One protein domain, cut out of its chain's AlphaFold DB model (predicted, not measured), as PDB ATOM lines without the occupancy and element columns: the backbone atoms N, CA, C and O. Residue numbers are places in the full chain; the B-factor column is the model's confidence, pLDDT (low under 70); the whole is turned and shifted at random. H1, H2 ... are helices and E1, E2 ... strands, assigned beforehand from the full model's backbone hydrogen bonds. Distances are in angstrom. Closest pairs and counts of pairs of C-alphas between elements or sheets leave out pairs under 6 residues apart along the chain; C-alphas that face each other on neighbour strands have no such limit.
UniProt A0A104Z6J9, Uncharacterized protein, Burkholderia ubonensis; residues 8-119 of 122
ATOM      1  N   ALA A   8     -14.592  40.143  12.972       96.31
ATOM      2  CA  ALA A   8     -13.664  41.056  13.627       96.31
ATOM      3  C   ALA A   8     -12.805  40.313  14.656       96.31
ATOM      4  O   ALA A   8     -11.593  40.496  14.655       96.31
ATOM      5  N   ASP A   9     -13.408  39.399  15.420       96.56
ATOM      6  CA  ASP A   9     -12.690  38.562  16.389       96.56
ATOM      7  C   ASP A   9     -11.632  37.692  15.699       96.56
ATOM      8  O   ASP A   9     -10.500  37.612  16.157       96.56
ATOM      9  N   CYS A  10     -11.959  37.112  14.539       96.62
ATOM     10  CA  CYS A  10     -11.004  36.313  13.762       96.62
ATOM     11  C   CYS A  10      -9.832  37.155  13.229       96.62
ATOM     12  O   CYS A  10      -8.691  36.707  13.230       96.62
ATOM     13  N   LYS A  11     -10.105  38.382  12.765       96.62
ATOM     14  CA  LYS A  11      -9.063  39.307  12.292       96.62
ATOM     15  C   LYS A  11      -8.154  39.764  13.431       96.62
ATOM     16  O   LYS A  11      -6.955  39.905  13.224       96.62
ATOM     17  N   GLN A  12      -8.731  39.999  14.609       97.50
ATOM     18  CA  GLN A  12      -7.969  40.337  15.805       97.50
ATOM     19  C   GLN A  12      -7.101  39.157  16.247       97.50
ATOM     20  O   GLN A  12      -5.916  39.348  16.473       97.50
ATOM     21  N   PHE A  13      -7.655  37.942  16.253       96.44
ATOM     22  CA  PHE A  13      -6.903  36.719  16.527       96.44
ATOM     23  C   PHE A  13      -5.678  36.572  15.617       96.44
ATOM     24  O   PHE A  13      -4.586  36.344  16.120       96.44
ATOM     25  N   LEU A  14      -5.831  36.759  14.298       94.31
ATOM     26  CA  LEU A  14      -4.704  36.705  13.359       94.31
ATOM     27  C   LEU A  14      -3.639  37.762  13.682       94.31
ATOM     28  O   LEU A  14      -2.454  37.446  13.738       94.31
ATOM     29  N   ALA A  15      -4.060  39.004  13.927       94.06
ATOM     30  CA  ALA A  15      -3.146  40.089  14.272       94.06
ATOM     31  C   ALA A  15      -2.365  39.816  15.563       94.06
ATOM     32  O   ALA A  15      -1.143  39.957  15.582       94.06
ATOM     33  N   ASP A  16      -3.059  39.381  16.615       94.38
ATOM     34  CA  ASP A  16      -2.453  39.052  17.903       94.38
ATOM     35  C   ASP A  16      -1.510  37.852  17.774       94.38
ATOM     36  O   ASP A  16      -0.407  37.866  18.325       94.38
ATOM     37  N   TYR A  17      -1.915  36.838  17.001       93.19
ATOM     38  CA  TYR A  17      -1.103  35.661  16.729       93.19
ATOM     39  C   TYR A  17       0.220  36.046  16.065       93.19
ATOM     40  O   TYR A  17       1.268  35.695  16.591       93.19
ATOM     41  N   PHE A  18       0.211  36.809  14.967       89.38
ATOM     42  CA  PHE A  18       1.449  37.187  14.271       89.38
ATOM     43  C   PHE A  18       2.274  38.249  15.007       89.38
ATOM     44  O   PHE A  18       3.490  38.307  14.831       89.38
ATOM     45  N   ALA A  19       1.650  39.076  15.850       88.12
ATOM     46  CA  ALA A  19       2.383  39.992  16.723       88.12
ATOM     47  C   ALA A  19       3.178  39.245  17.807       88.12
ATOM     48  O   ALA A  19       4.235  39.713  18.234       88.12
ATOM     49  N   LYS A  20       2.668  38.092  18.256       89.12
ATOM     50  CA  LYS A  20       3.247  37.285  19.334       89.12
ATOM     51  C   LYS A  20       4.161  36.170  18.826       89.12
ATOM     52  O   LYS A  20       5.264  35.997  19.338       89.12
ATOM     53  N   ASN A  21       3.703  35.427  17.827       82.44
ATOM     54  CA  ASN A  21       4.346  34.252  17.265       82.44
ATOM     55  C   ASN A  21       4.978  34.658  15.932       82.44
ATOM     56  O   ASN A  21       4.295  34.805  14.918       82.44
ATOM     57  N   GLN A  22       6.294  34.874  15.928       68.25
ATOM     58  CA  GLN A  22       7.037  35.224  14.714       68.25
ATOM     59  C   GLN A  22       7.214  33.992  13.808       68.25
ATOM     60  O   GLN A  22       8.320  33.478  13.645       68.25
ATOM     61  N   MET A  23       6.121  33.494  13.224       69.25
ATOM     62  CA  MET A  23       6.183  32.436  12.216       69.25
ATOM     63  C   MET A  23       6.902  32.937  10.956       69.25
ATOM     64  O   MET A  23       6.647  34.057  10.512       69.25
ATOM     65  N   PRO A  24       7.770  32.132  10.325       62.16
ATOM     66  CA  PRO A  24       8.413  32.529   9.081       62.16
ATOM     67  C   PRO A  24       7.367  32.690   7.966       62.16
ATOM     68  O   PRO A  24       6.908  31.720   7.371       62.16
ATOM     69  N   LEU A  25       7.000  33.938   7.670       68.19
ATOM     70  CA  LEU A  25       6.126  34.317   6.559       68.19
ATOM     71  C   LEU A  25       6.922  34.347   5.254       68.19
ATOM     72  O   LEU A  25       7.219  35.415   4.728       68.19
ATOM     73  N   MET A  26       7.343  33.192   4.747       51.16
ATOM     74  CA  MET A  26       8.126  33.173   3.512       51.16
ATOM     75  C   MET A  26       7.252  33.560   2.316       51.16
ATOM     76  O   MET A  26       6.247  32.907   2.042       51.16
ATOM     77  N   ARG A  27       7.674  34.577   1.553       53.94
ATOM     78  CA  ARG A  27       7.266  34.665   0.147       53.94
ATOM     79  C   ARG A  27       7.861  33.475  -0.590       53.94
ATOM     80  O   ARG A  27       8.962  33.037  -0.251       53.94
ATOM     81  N   ARG A  28       7.217  33.012  -1.662       44.41
ATOM     82  CA  ARG A  28       7.708  31.891  -2.488       44.41
ATOM     83  C   ARG A  28       9.130  32.114  -3.045       44.41
ATOM     84  O   ARG A  28       9.749  31.161  -3.509       44.41
ATOM     85  N   TRP A  29       9.660  33.347  -2.981       42.69
ATOM     86  CA  TRP A  29      10.926  33.750  -3.608       42.69
ATOM     87  C   TRP A  29      11.818  34.742  -2.821       42.69
ATOM     88  O   TRP A  29      12.724  35.314  -3.427       42.69
ATOM     89  N   GLY A  30      11.634  34.989  -1.513       53.59
ATOM     90  CA  GLY A  30      12.539  35.917  -0.798       53.59
ATOM     91  C   GLY A  30      12.221  36.246   0.665       53.59
ATOM     92  O   GLY A  30      11.222  35.789   1.218       53.59
ATOM     93  N   GLU A  31      13.110  37.044   1.277       56.59
ATOM     94  CA  GLU A  31      13.050  37.484   2.680       56.59
ATOM     95  C   GLU A  31      11.762  38.252   3.015       56.59
ATOM     96  O   GLU A  31      11.241  39.033   2.213       56.59
ATOM     97  N   VAL A  32      11.266  38.059   4.240       62.66
ATOM     98  CA  VAL A  32      10.099  38.779   4.763       62.66
ATOM     99  C   VAL A  32      10.466  40.242   4.985       62.66
ATOM    100  O   VAL A  32      11.265  40.565   5.864       62.66
ATOM    101  N   VAL A  33       9.866  41.145   4.212       70.00
ATOM    102  CA  VAL A  33      10.069  42.586   4.395       70.00
ATOM    103  C   VAL A  33       9.287  43.095   5.620       70.00
ATOM    104  O   VAL A  33       8.174  42.626   5.864       70.00
ATOM    105  N   PRO A  34       9.800  44.080   6.387       77.44
ATOM    106  CA  PRO A  34       9.126  44.631   7.573       77.44
ATOM    107  C   PRO A  34       7.670  45.076   7.354       77.44
ATOM    108  O   PRO A  34       6.853  45.031   8.271       77.44
ATOM    109  N   GLU A  35       7.327  45.479   6.131       80.69
ATOM    110  CA  GLU A  35       5.968  45.872   5.741       80.69
ATOM    111  C   GLU A  35       4.958  44.724   5.857       80.69
ATOM    112  O   GLU A  35       3.802  44.958   6.213       80.69
ATOM    113  N   VAL A  36       5.393  43.485   5.605       81.81
ATOM    114  CA  VAL A  36       4.556  42.292   5.774       81.81
ATOM    115  C   VAL A  36       4.221  42.104   7.246       81.81
ATOM    116  O   VAL A  36       3.053  41.938   7.581       81.81
ATOM    117  N   TRP A  37       5.220  42.218   8.127       84.19
ATOM    118  CA  TRP A  37       5.029  42.112   9.574       84.19
ATOM    119  C   TRP A  37       4.060  43.162  10.119       84.19
ATOM    120  O   TRP A  37       3.184  42.839  10.919       84.19
ATOM    121  N   ALA A  38       4.161  44.402   9.635       87.19
ATOM    122  CA  ALA A  38       3.221  45.457   9.999       87.19
ATOM    123  C   ALA A  38       1.783  45.154   9.535       87.19
ATOM    124  O   ALA A  38       0.832  45.448  10.258       87.19
ATOM    125  N   ALA A  39       1.622  44.560   8.350       89.25
ATOM    126  CA  ALA A  39       0.314  44.229   7.798       89.25
ATOM    127  C   ALA A  39      -0.339  43.033   8.508       89.25
ATOM    128  O   ALA A  39      -1.509  43.105   8.881       89.25
ATOM    129  N   VAL A  40       0.395  41.941   8.756       89.06
ATOM    130  CA  VAL A  40      -0.177  40.766   9.439       89.06
ATOM    131  C   VAL A  40      -0.565  41.066  10.883       89.06
ATOM    132  O   VAL A  40      -1.559  40.524  11.354       89.06
ATOM    133  N   ALA A  41       0.140  41.989  11.547       90.81
ATOM    134  CA  ALA A  41      -0.180  42.466  12.890       90.81
ATOM    135  C   ALA A  41      -1.335  43.491  12.926       90.81
ATOM    136  O   ALA A  41      -1.661  44.022  13.989       90.81
ATOM    137  N   ASN A  42      -1.968  43.800  11.788       93.25
ATOM    138  CA  ASN A  42      -3.053  44.769  11.698       93.25
ATOM    139  C   ASN A  42      -4.378  44.093  11.281       93.25
ATOM    140  O   ASN A  42      -4.535  43.675  10.132       93.25
ATOM    141  N   PRO A  43      -5.405  44.064  12.154       96.06
ATOM    142  CA  PRO A  43      -6.692  43.428  11.856       96.06
ATOM    143  C   PRO A  43      -7.389  43.960  10.594       96.06
ATOM    144  O   PRO A  43      -8.182  43.253   9.968       96.06
ATOM    145  N   LYS A  44      -7.144  45.218  10.211       95.56
ATOM    146  CA  LYS A  44      -7.792  45.840   9.044       95.56
ATOM    147  C   LYS A  44      -7.261  45.310   7.717       95.56
ATOM    148  O   LYS A  44      -8.003  45.338   6.738       95.56
ATOM    149  N   ASP A  45      -6.035  44.801   7.713       93.69
ATOM    150  CA  ASP A  45      -5.343  44.324   6.518       93.69
ATOM    151  C   ASP A  45      -5.758  42.901   6.117       93.69
ATOM    152  O   ASP A  45      -5.517  42.469   4.989       93.69
ATOM    153  N   TRP A  46      -6.470  42.195   6.996       92.94
ATOM    154  CA  TRP A  46      -7.043  40.879   6.735       92.94
ATOM    155  C   TRP A  46      -8.423  40.971   6.077       92.94
ATOM    156  O   TRP A  46      -9.344  41.599   6.609       92.94
ATOM    157  N   ALA A  47      -8.625  40.267   4.965       92.12
ATOM    158  CA  ALA A  47      -9.916  40.118   4.297       92.12
ATOM    159  C   ALA A  47     -10.389  38.661   4.355       92.12
ATOM    160  O   ALA A  47      -9.626  37.752   4.044       92.12
ATOM    161  N   ARG A  48     -11.651  38.426   4.744       92.44
ATOM    162  CA  ARG A  48     -12.229  37.073   4.746       92.44
ATOM    163  C   ARG A  48     -12.549  36.654   3.316       92.44
ATOM    164  O   ARG A  48     -13.337  37.337   2.666       92.44
ATOM    165  N   THR A  49     -12.017  35.520   2.879       88.94
ATOM    166  CA  THR A  49     -12.273  34.961   1.546       88.94
ATOM    167  C   THR A  49     -13.478  34.028   1.541       88.94
ATOM    168  O   THR A  49     -14.284  34.074   0.618       88.94
ATOM    169  N   HIS A  50     -13.663  33.234   2.599       89.00
ATOM    170  CA  HIS A  50     -14.796  32.316   2.714       89.00
ATOM    171  C   HIS A  50     -15.191  32.037   4.173       89.00
ATOM    172  O   HIS A  50     -14.522  32.442   5.127       89.00
ATOM    173  N   LYS A  51     -16.333  31.364   4.342       91.69
ATOM    174  CA  LYS A  51     -16.802  30.784   5.604       91.69
ATOM    175  C   LYS A  51     -17.603  29.526   5.284       91.69
ATOM    176  O   LYS A  51     -18.630  29.634   4.616       91.69
ATOM    177  N   CYS A  52     -17.182  28.379   5.793       88.38
ATOM    178  CA  CYS A  52     -17.829  27.097   5.530       88.38
ATOM    179  C   CYS A  52     -17.806  26.191   6.773       88.38
ATOM    180  O   CYS A  52     -17.377  26.601   7.857       88.38
ATOM    181  N   LYS A  53     -18.360  24.981   6.637       90.31
ATOM    182  CA  LYS A  53     -18.219  23.944   7.660       90.31
ATOM    183  C   LYS A  53     -16.763  23.473   7.633       90.31
ATOM    184  O   LYS A  53     -16.211  23.304   6.552       90.31
ATOM    185  N   ALA A  54     -16.167  23.230   8.795       88.31
ATOM    186  CA  ALA A  54     -14.838  22.633   8.830       88.31
ATOM    187  C   ALA A  54     -14.813  21.311   8.041       88.31
ATOM    188  O   ALA A  54     -15.740  20.497   8.125       88.31
ATOM    189  N   GLY A  55     -13.781  21.163   7.222       83.38
ATOM    190  CA  GLY A  55     -13.517  20.026   6.352       83.38
ATOM    191  C   GLY A  55     -14.291  20.019   5.038       83.38
ATOM    192  O   GLY A  55     -14.084  19.131   4.220       83.38
ATOM    193  N   SER A  56     -15.175  20.993   4.779       80.31
ATOM    194  CA  SER A  56     -15.880  21.052   3.489       80.31
ATOM    195  C   SER A  56     -15.059  21.686   2.364       80.31
ATOM    196  O   SER A  56     -15.534  21.711   1.231       80.31
ATOM    197  N   GLY A  57     -13.881  22.231   2.684       66.25
ATOM    198  CA  GLY A  57     -13.045  23.001   1.766       66.25
ATOM    199  C   GLY A  57     -13.668  24.344   1.366       66.25
ATOM    200  O   GLY A  57     -14.865  24.605   1.556       66.25
ATOM    201  N   ASN A  58     -12.846  25.220   0.791       60.28
ATOM    202  CA  ASN A  58     -13.326  26.174  -0.206       60.28
ATOM    203  C   ASN A  58     -13.244  25.463  -1.572       60.28
ATOM    204  O   ASN A  58     -12.452  24.542  -1.717       60.28
ATOM    205  N   SER A  59     -14.064  25.843  -2.552       49.97
ATOM    206  CA  SER A  59     -14.350  25.126  -3.815       49.97
ATOM    207  C   SER A  59     -13.168  24.733  -4.733       49.97
ATOM    208  O   SER A  59     -13.405  24.363  -5.879       49.97
ATOM    209  N   ILE A  60     -11.920  24.860  -4.286       47.62
ATOM    210  CA  ILE A  60     -10.684  24.607  -5.032       47.62
ATOM    211  C   ILE A  60      -9.918  23.385  -4.473       47.62
ATOM    212  O   ILE A  60      -9.092  22.823  -5.183       47.62
ATOM    213  N   HIS A  61     -10.222  22.934  -3.251       50.41
ATOM    214  CA  HIS A  61      -9.586  21.774  -2.617       50.41
ATOM    215  C   HIS A  61     -10.657  20.746  -2.232       50.41
ATOM    216  O   HIS A  61     -11.683  21.115  -1.651       50.41
ATOM    217  N   ASP A  62     -10.442  19.473  -2.581       54.84
ATOM    218  CA  ASP A  62     -11.236  18.366  -2.042       54.84
ATOM    219  C   ASP A  62     -11.206  18.456  -0.506       54.84
ATOM    220  O   ASP A  62     -10.178  18.798   0.075       54.84
ATOM    221  N   GLY A  63     -12.353  18.263   0.150       61.84
ATOM    222  CA  GLY A  63     -12.513  18.559   1.578       61.84
ATOM    223  C   GLY A  63     -11.422  17.951   2.472       61.84
ATOM    224  O   GLY A  63     -10.986  16.822   2.261       61.84
ATOM    225  N   PHE A  64     -11.005  18.694   3.498       70.88
ATOM    226  CA  PHE A  64      -9.967  18.267   4.437       70.88
ATOM    227  C   PHE A  64     -10.552  17.422   5.574       70.88
ATOM    228  O   PHE A  64     -11.491  17.836   6.254       70.88
ATOM    229  N   GLU A  65      -9.974  16.252   5.845       80.38
ATOM    230  CA  GLU A  65     -10.368  15.441   7.009       80.38
ATOM    231  C   GLU A  65      -9.653  15.873   8.297       80.38
ATOM    232  O   GLU A  65     -10.156  15.636   9.401       80.38
ATOM    233  N   LYS A  66      -8.488  16.517   8.167       85.50
ATOM    234  CA  LYS A  66      -7.616  16.923   9.271       85.50
ATOM    235  C   LYS A  66      -6.878  18.219   8.954       85.50
ATOM    236  O   LYS A  66      -6.698  18.554   7.788       85.50
ATOM    237  N   TYR A  67      -6.406  18.885  10.000       86.12
ATOM    238  CA  TYR A  67      -5.605  20.100   9.917       86.12
ATOM    239  C   TYR A  67      -4.317  19.971  10.728       86.12
ATOM    240  O   TYR A  67      -4.285  19.303  11.764       86.12
ATOM    241  N   GLU A  68      -3.285  20.685  10.293       89.06
ATOM    242  CA  GLU A  68      -2.291  21.228  11.212       89.06
ATOM    243  C   GLU A  68      -2.877  22.510  11.815       89.06
ATOM    244  O   GLU A  68      -3.373  23.386  11.097       89.06
ATOM    245  N   VAL A  69      -2.880  22.604  13.143       90.44
ATOM    246  CA  VAL A  69      -3.433  23.759  13.848       90.44
ATOM    247  C   VAL A  69      -2.435  24.347  14.824       90.44
ATOM    248  O   VAL A  69      -1.715  23.627  15.509       90.44
ATOM    249  N   HIS A  70      -2.443  25.669  14.916       92.44
ATOM    250  CA  HIS A  70      -1.662  26.430  15.875       92.44
ATOM    251  C   HIS A  70      -2.630  27.121  16.834       92.44
ATOM    252  O   HIS A  70      -3.589  27.775  16.405       92.44
ATOM    253  N   ASP A  71      -2.424  26.951  18.137       90.56
ATOM    254  CA  ASP A  71      -3.199  27.672  19.151       90.56
ATOM    255  C   ASP A  71      -2.734  29.137  19.292       90.56
ATOM    256  O   ASP A  71      -1.789  29.581  18.648       90.56
ATOM    257  N   ALA A  72      -3.380  29.931  20.149       87.12
ATOM    258  CA  ALA A  72      -3.006  31.338  20.354       87.12
ATOM    259  C   ALA A  72      -1.599  31.543  20.974       87.12
ATOM    260  O   ALA A  72      -1.077  32.664  21.003       87.12
ATOM    261  N   ASP A  73      -0.986  30.486  21.501       87.69
ATOM    262  CA  ASP A  73       0.363  30.476  22.065       87.69
ATOM    263  C   ASP A  73       1.418  29.994  21.055       87.69
ATOM    264  O   ASP A  73       2.606  30.030  21.366       87.69
ATOM    265  N   GLY A  74       1.000  29.612  19.843       85.88
ATOM    266  CA  GLY A  74       1.883  29.094  18.799       85.88
ATOM    267  C   GLY A  74       2.249  27.621  18.988       85.88
ATOM    268  O   GLY A  74       3.164  27.140  18.320       85.88
ATOM    269  N   ASN A  75       1.571  26.892  19.886       88.56
ATOM    270  CA  ASN A  75       1.747  25.446  19.978       88.56
ATOM    271  C   ASN A  75       1.083  24.782  18.774       88.56
ATOM    272  O   ASN A  75      -0.051  25.114  18.425       88.56
ATOM    273  N   VAL A  76       1.786  23.819  18.179       89.56
ATOM    274  CA  VAL A  76       1.345  23.120  16.970       89.56
ATOM    275  C   VAL A  76       0.781  21.751  17.328       89.56
ATOM    276  O   VAL A  76       1.441  20.952  17.995       89.56
ATOM    277  N   GLU A  77      -0.418  21.463  16.835       87.94
ATOM    278  CA  GLU A  77      -1.019  20.133  16.827       87.94
ATOM    279  C   GLU A  77      -1.207  19.676  15.380       87.94
ATOM    280  O   GLU A  77      -1.862  20.339  14.575       87.94
ATOM    281  N   TYR A  78      -0.641  18.517  15.058       86.19
ATOM    282  CA  TYR A  78      -0.789  17.883  13.752       86.19
ATOM    283  C   TYR A  78      -1.988  16.935  13.755       86.19
ATOM    284  O   TYR A  78      -2.392  16.432  14.806       86.19
ATOM    285  N   ASP A  79      -2.519  16.639  12.567       87.12
ATOM    286  CA  ASP A  79      -3.563  15.629  12.364       87.12
ATOM    287  C   ASP A  79      -4.878  15.881  13.130       87.12
ATOM    288  O   ASP A  79      -5.655  14.946  13.366       87.12
ATOM    289  N   ARG A  80      -5.178  17.129  13.505       88.88
ATOM    290  CA  ARG A  80      -6.386  17.415  14.279       88.88
ATOM    291  C   ARG A  80      -7.637  17.260  13.404       88.88
ATOM    292  O   ARG A  80      -7.722  17.929  12.371       88.88
ATOM    293  N   PRO A  81      -8.617  16.413  13.776       90.56
ATOM    294  CA  PRO A  81      -9.762  16.123  12.918       90.56
ATOM    295  C   PRO A  81     -10.619  17.356  12.630       90.56
ATOM    296  O   PRO A  81     -10.948  18.120  13.537       90.56
ATOM    297  N   ALA A  82     -11.098  17.498  11.393       89.44
ATOM    298  CA  ALA A  82     -12.002  18.588  11.026       89.44
ATOM    299  C   ALA A  82     -13.307  18.593  11.844       89.44
ATOM    300  O   ALA A  82     -13.910  19.644  12.053       89.44
ATOM    301  N   SER A  83     -13.724  17.428  12.356       91.75
ATOM    302  CA  SER A  83     -14.888  17.277  13.236       91.75
ATOM    303  C   SER A  83     -14.761  17.982  14.589       91.75
ATOM    304  O   SER A  83     -15.783  18.198  15.240       91.75
ATOM    305  N   ASP A  84     -13.549  18.343  15.015       93.56
ATOM    306  CA  ASP A  84     -13.322  19.098  16.256       93.56
ATOM    307  C   ASP A  84     -13.757  20.565  16.125       93.56
ATOM    308  O   ASP A  84     -13.961  21.262  17.126       93.56
ATOM    309  N   PHE A  85     -13.937  21.026  14.887       93.38
ATOM    310  CA  PHE A  85     -14.252  22.400  14.550       93.38
ATOM    311  C   PHE A  85     -15.673  22.531  14.011       93.38
ATOM    312  O   PHE A  85     -16.200  21.688  13.285       93.38
ATOM    313  N   VAL A  86     -16.316  23.639  14.363       93.62
ATOM    314  CA  VAL A  86     -17.676  23.958  13.920       93.62
ATOM    315  C   VAL A  86     -17.680  24.839  12.676       93.62
ATOM    316  O   VAL A  86     -18.635  24.796  11.897       93.62
ATOM    317  N   VAL A  87     -16.633  25.644  12.474       92.38
ATOM    318  CA  VAL A  87     -16.531  26.593  11.360       92.38
ATOM    319  C   VAL A  87     -15.080  26.750  10.918       92.38
ATOM    320  O   VAL A  87     -14.192  26.928  11.748       92.38
ATOM    321  N   GLU A  88     -14.883  26.799   9.603       91.44
ATOM    322  CA  GLU A  88     -13.647  27.223   8.946       91.44
ATOM    323  C   GLU A  88     -13.856  28.584   8.264       91.44
ATOM    324  O   GLU A  88     -14.922  28.871   7.696       91.44
ATOM    325  N   ARG A  89     -12.851  29.460   8.349       92.38
ATOM    326  CA  ARG A  89     -12.834  30.769   7.682       92.38
ATOM    327  C   ARG A  89     -11.459  31.039   7.080       92.38
ATOM    328  O   ARG A  89     -10.506  31.209   7.830       92.38
ATOM    329  N   GLY A  90     -11.371  31.189   5.763       90.19
ATOM    330  CA  GLY A  90     -10.159  31.685   5.113       90.19
ATOM    331  C   GLY A  90     -10.021  33.200   5.183       90.19
ATOM    332  O   GLY A  90     -10.999  33.940   5.021       90.19
ATOM    333  N   PHE A  91      -8.790  33.660   5.374       91.31
ATOM    334  CA  PHE A  91      -8.412  35.065   5.367       91.31
ATOM    335  C   PHE A  91      -7.147  35.271   4.550       91.31
ATOM    336  O   PHE A  91      -6.240  34.462   4.646       91.31
ATOM    337  N   CYS A  92      -7.071  36.376   3.813       89.31
ATOM    338  CA  CYS A  92      -5.850  36.809   3.139       89.31
ATOM    339  C   CYS A  92      -5.473  38.223   3.587       89.31
ATOM    340  O   CYS A  92      -6.337  39.107   3.644       89.31
ATOM    341  N   CYS A  93      -4.200  38.442   3.909       88.81
ATOM    342  CA  CYS A  93      -3.662  39.753   4.261       88.81
ATOM    343  C   CYS A  93      -3.268  40.501   2.984       88.81
ATOM    344  O   CYS A  93      -2.451  39.995   2.218       88.81
ATOM    345  N   ARG A  94      -3.868  41.677   2.739       85.62
ATOM    346  CA  ARG A  94      -3.574  42.561   1.590       85.62
ATOM    347  C   ARG A  94      -3.299  41.794   0.286       85.62
ATOM    348  O   ARG A  94      -2.270  41.977  -0.354       85.62
ATOM    349  N   GLN A  95      -4.238  40.934  -0.121       76.12
ATOM    350  CA  GLN A  95      -4.070  40.021  -1.267       76.12
ATOM    351  C   GLN A  95      -3.630  40.727  -2.563       76.12
ATOM    352  O   GLN A  95      -2.929  40.130  -3.370       76.12
ATOM    353  N   GLN A  96      -4.024  41.992  -2.749       75.94
ATOM    354  CA  GLN A  96      -3.661  42.807  -3.915       75.94
ATOM    355  C   GLN A  96      -2.185  43.234  -3.917       75.94
ATOM    356  O   GLN A  96      -1.627  43.474  -4.980       75.94
ATOM    357  N   ASP A  97      -1.566  43.312  -2.737       76.25
ATOM    358  CA  ASP A  97      -0.192  43.783  -2.548       76.25
ATOM    359  C   ASP A  97       0.804  42.621  -2.392       76.25
ATOM    360  O   ASP A  97       1.987  42.767  -2.707       76.25
ATOM    361  N   PHE A  98       0.339  41.470  -1.891       70.31
ATOM    362  CA  PHE A  98       1.175  40.316  -1.528       70.31
ATOM    363  C   PHE A  98       0.851  39.021  -2.299       70.31
ATOM    364  O   PHE A  98       1.329  37.962  -1.915       70.31
ATOM    365  N   ASP A  99       0.046  39.100  -3.364       61.78
ATOM    366  CA  ASP A  99      -0.283  38.000  -4.289       61.78
ATOM    367  C   ASP A  99      -0.696  36.676  -3.616       61.78
ATOM    368  O   ASP A  99      -0.022  35.673  -3.736       61.78
ATOM    369  N   SER A 100      -1.810  36.623  -2.878       59.88
ATOM    370  CA  SER A 100      -2.335  35.400  -2.206       59.88
ATOM    371  C   SER A 100      -1.376  34.602  -1.290       59.88
ATOM    372  O   SER A 100      -1.813  33.641  -0.665       59.88
ATOM    373  N   GLU A 101      -0.116  35.012  -1.124       67.00
ATOM    374  CA  GLU A 101       0.904  34.265  -0.372       67.00
ATOM    375  C   GLU A 101       0.693  34.345   1.147       67.00
ATOM    376  O   GLU A 101       1.255  33.558   1.901       67.00
ATOM    377  N   ILE A 102      -0.140  35.280   1.612       78.81
ATOM    378  CA  ILE A 102      -0.444  35.474   3.034       78.81
ATOM    379  C   ILE A 102      -1.913  35.148   3.283       78.81
ATOM    380  O   ILE A 102      -2.709  36.025   3.630       78.81
ATOM    381  N   CYS A 103      -2.280  33.888   3.054       84.62
ATOM    382  CA  CYS A 103      -3.619  33.368   3.304       84.62
ATOM    383  C   CYS A 103      -3.590  32.247   4.349       84.62
ATOM    384  O   CYS A 103      -2.778  31.335   4.263       84.62
ATOM    385  N   PHE A 104      -4.497  32.312   5.323       87.62
ATOM    386  CA  PHE A 104      -4.581  31.366   6.438       87.62
ATOM    387  C   PHE A 104      -6.030  31.001   6.752       87.62
ATOM    388  O   PHE A 104      -6.959  31.753   6.433       87.62
ATOM    389  N   LEU A 105      -6.220  29.865   7.422       90.56
ATOM    390  CA  LEU A 105      -7.511  29.461   7.963       90.56
ATOM    391  C   LEU A 105      -7.611  29.874   9.434       90.56
ATOM    392  O   LEU A 105      -6.654  29.789  10.196       90.56
ATOM    393  N   VAL A 106      -8.802  30.291   9.848       94.31
ATOM    394  CA  VAL A 106      -9.177  30.433  11.256       94.31
ATOM    395  C   VAL A 106     -10.278  29.424  11.548       94.31
ATOM    396  O   VAL A 106     -11.381  29.511  10.991       94.31
ATOM    397  N   LEU A 107      -9.965  28.474  12.423       94.44
ATOM    398  CA  LEU A 107     -10.842  27.388  12.841       94.44
ATOM    399  C   LEU A 107     -11.456  27.721  14.202       94.44
ATOM    400  O   LEU A 107     -10.779  28.227  15.094       94.44
ATOM    401  N   GLU A 108     -12.750  27.454  14.352       95.19
ATOM    402  CA  GLU A 108     -13.501  27.672  15.593       95.19
ATOM    403  C   GLU A 108     -13.975  26.327  16.139       95.19
ATOM    404  O   GLU A 108     -14.629  25.576  15.414       95.19
ATOM    405  N   ASP A 109     -13.673  26.022  17.402       94.25
ATOM    406  CA  ASP A 109     -14.192  24.823  18.070       94.25
ATOM    407  C   ASP A 109     -15.584  25.052  18.694       94.25
ATOM    408  O   ASP A 109     -16.108  26.165  18.762       94.25
ATOM    409  N   SER A 110     -16.204  23.982  19.197       92.31
ATOM    410  CA  SER A 110     -17.521  24.057  19.856       92.31
ATOM    411  C   SER A 110     -17.551  24.887  21.152       92.31
ATOM    412  O   SER A 110     -18.632  25.226  21.643       92.31
ATOM    413  N   LYS A 111     -16.384  25.218  21.715       92.38
ATOM    414  CA  LYS A 111     -16.226  26.032  22.925       92.38
ATOM    415  C   LYS A 111     -15.987  27.511  22.598       92.38
ATOM    416  O   LYS A 111     -16.041  28.327  23.516       92.38
ATOM    417  N   GLY A 112     -15.801  27.859  21.324       91.88
ATOM    418  CA  GLY A 112     -15.507  29.214  20.857       91.88
ATOM    419  C   GLY A 112     -14.019  29.568  20.884       91.88
ATOM    420  O   GLY A 112     -13.689  30.750  20.804       91.88
ATOM    421  N   ASN A 113     -13.128  28.582  21.009       94.19
ATOM    422  CA  ASN A 113     -11.692  28.797  20.870       94.19
ATOM    423  C   ASN A 113     -11.325  28.947  19.391       94.19
ATOM    424  O   ASN A 113     -11.919  28.294  18.526       94.19
ATOM    425  N   LEU A 114     -10.334  29.797  19.124       95.69
ATOM    426  CA  LEU A 114      -9.811  30.056  17.788       95.69
ATOM    427  C   LEU A 114      -8.437  29.427  17.610       95.69
ATOM    428  O   LEU A 114      -7.592  29.503  18.502       95.69
ATOM    429  N   TYR A 115      -8.232  28.851  16.433       95.06
ATOM    430  CA  TYR A 115      -6.983  28.231  16.022       95.06
ATOM    431  C   TYR A 115      -6.607  28.727  14.634       95.06
ATOM    432  O   TYR A 115      -7.477  28.942  13.783       95.06
ATOM    433  N   LEU A 116      -5.312  28.897  14.401       93.00
ATOM    434  CA  LEU A 116      -4.777  29.116  13.069       93.00
ATOM    435  C   LEU A 116      -4.656  27.745  12.400       93.00
ATOM    436  O   LEU A 116      -3.901  26.902  12.869       93.00
ATOM    437  N   GLY A 117      -5.423  27.509  11.344       88.88
ATOM    438  CA  GLY A 117      -5.272  26.327  10.504       88.88
ATOM    439  C   GLY A 117      -4.342  26.639   9.340       88.88
ATOM    440  O   GLY A 117      -4.510  27.660   8.662       88.88
ATOM    441  N   THR A 118      -3.384  25.761   9.095       75.00
ATOM    442  CA  THR A 118      -2.584  25.762   7.872       75.00
ATOM    443  C   THR A 118      -3.112  24.663   6.955       75.00
ATOM    444  O   THR A 118      -3.518  23.589   7.403       75.00
ATOM    445  N   ASP A 119      -3.198  24.968   5.660       59.19
ATOM    446  CA  ASP A 119      -3.418  23.937   4.652       59.19
ATOM    447  C   ASP A 119      -2.162  23.058   4.628       59.19
ATOM    448  O   ASP A 119      -1.069  23.557   4.345       59.19
TER     449      ASP A 119
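Overview. This is residues 8 to 119 of the 122 residues of an uncharacterized protein of Burkholderia ubonensis (UniProt A0A104Z6J9). A single strongly twisted sheet of six strands makes the body, and H1 packs on one of its faces. H2 folds back against the later part of H1 and only grazes the sheet, while the small H3 sits in the link between the long strands E4 and E5. The printed part has 112 residues, with three named helices and six named strands in the order H1 H2 E1 E2 E3 E4 H3 E5 E6. The sheet, antiparallel throughout, runs E1 E4 E5 E6 E2 E3, and the class is mixed, helices and strands. The whole is compact, with a radius of gyration of the C-alphas of 13.4 A, and its outline spans 37 by 29 by 25 A.

Arrangement. The inner strands E4, residues 85 to 93, and E5, residues 103 to 109, are antiparallel neighbours, with N 91 and O 104 2.8 A apart, within hydrogen-bond range. Edge strand E1, residues 46 to 48, neighbours E4, with N 47 and O 92 at 2.9 A. E5 forms a hairpin with E6, residues 114 to 118, with N 107 and O 115 at 2.9 A. E6 neighbours E2, residues 66 to 70, at 116 degrees between directions, with N 70 and O 116 at 2.8 A. E2 forms a hairpin with edge strand E3, residues 76 to 81, with N 69 and O 77 at 2.9 A. H1, residues 8 to 20, is on one face of the sheet, giving two layers, a helix over a sheet; its closest C-alphas to E5 are Cys 10 and Val 106, 6.6 A apart. H2, residues 34 to 40, only grazes the sheet, with residues 36 to 40. H1 and H2 form a helical hairpin and touch, H1 with residues 14 to 19 alone; the closest C-alphas are Ala 15 and Val 40, 5.7 A apart, and the lines run opposite ways at a tilt of 35.1 degrees, only just steep. H3, residues 95 to 98, is only just not on the sheet, with 4 pairs of C-alphas within 10 A, and is apart from H1. Every O i to N i+4 pair is within hydrogen-bond range in H1 and H2; H3 is too short for one.

Along the chain. H1 begins at C-alpha 8 (-13.664, 41.056, 13.627) and is 18.2 A long; H2 is 10.2 A. E4 is 22.8 A, from C-alpha 85 (-14.252, 22.400, 14.550), and E5 is 20.1 A. E3 is 13.7 A, and E2 and E6 are 13.0 A each, with E6 ending at C-alpha 118 (-2.584, 25.762, 7.872). E1 is 6.7 A and H3 5.3 A.

Size, cuts and confidence. The C-alphas farthest apart, those of Trp 29 and Lys 111, are 38.7 A apart. The printed part has no cut. The links from H1 to H2 and from E1 to E2 are long. The mean pLDDT of the printed part is 82.8; residues 22 to 32, 57 to 63, 99 to 101 and 119 are under 70.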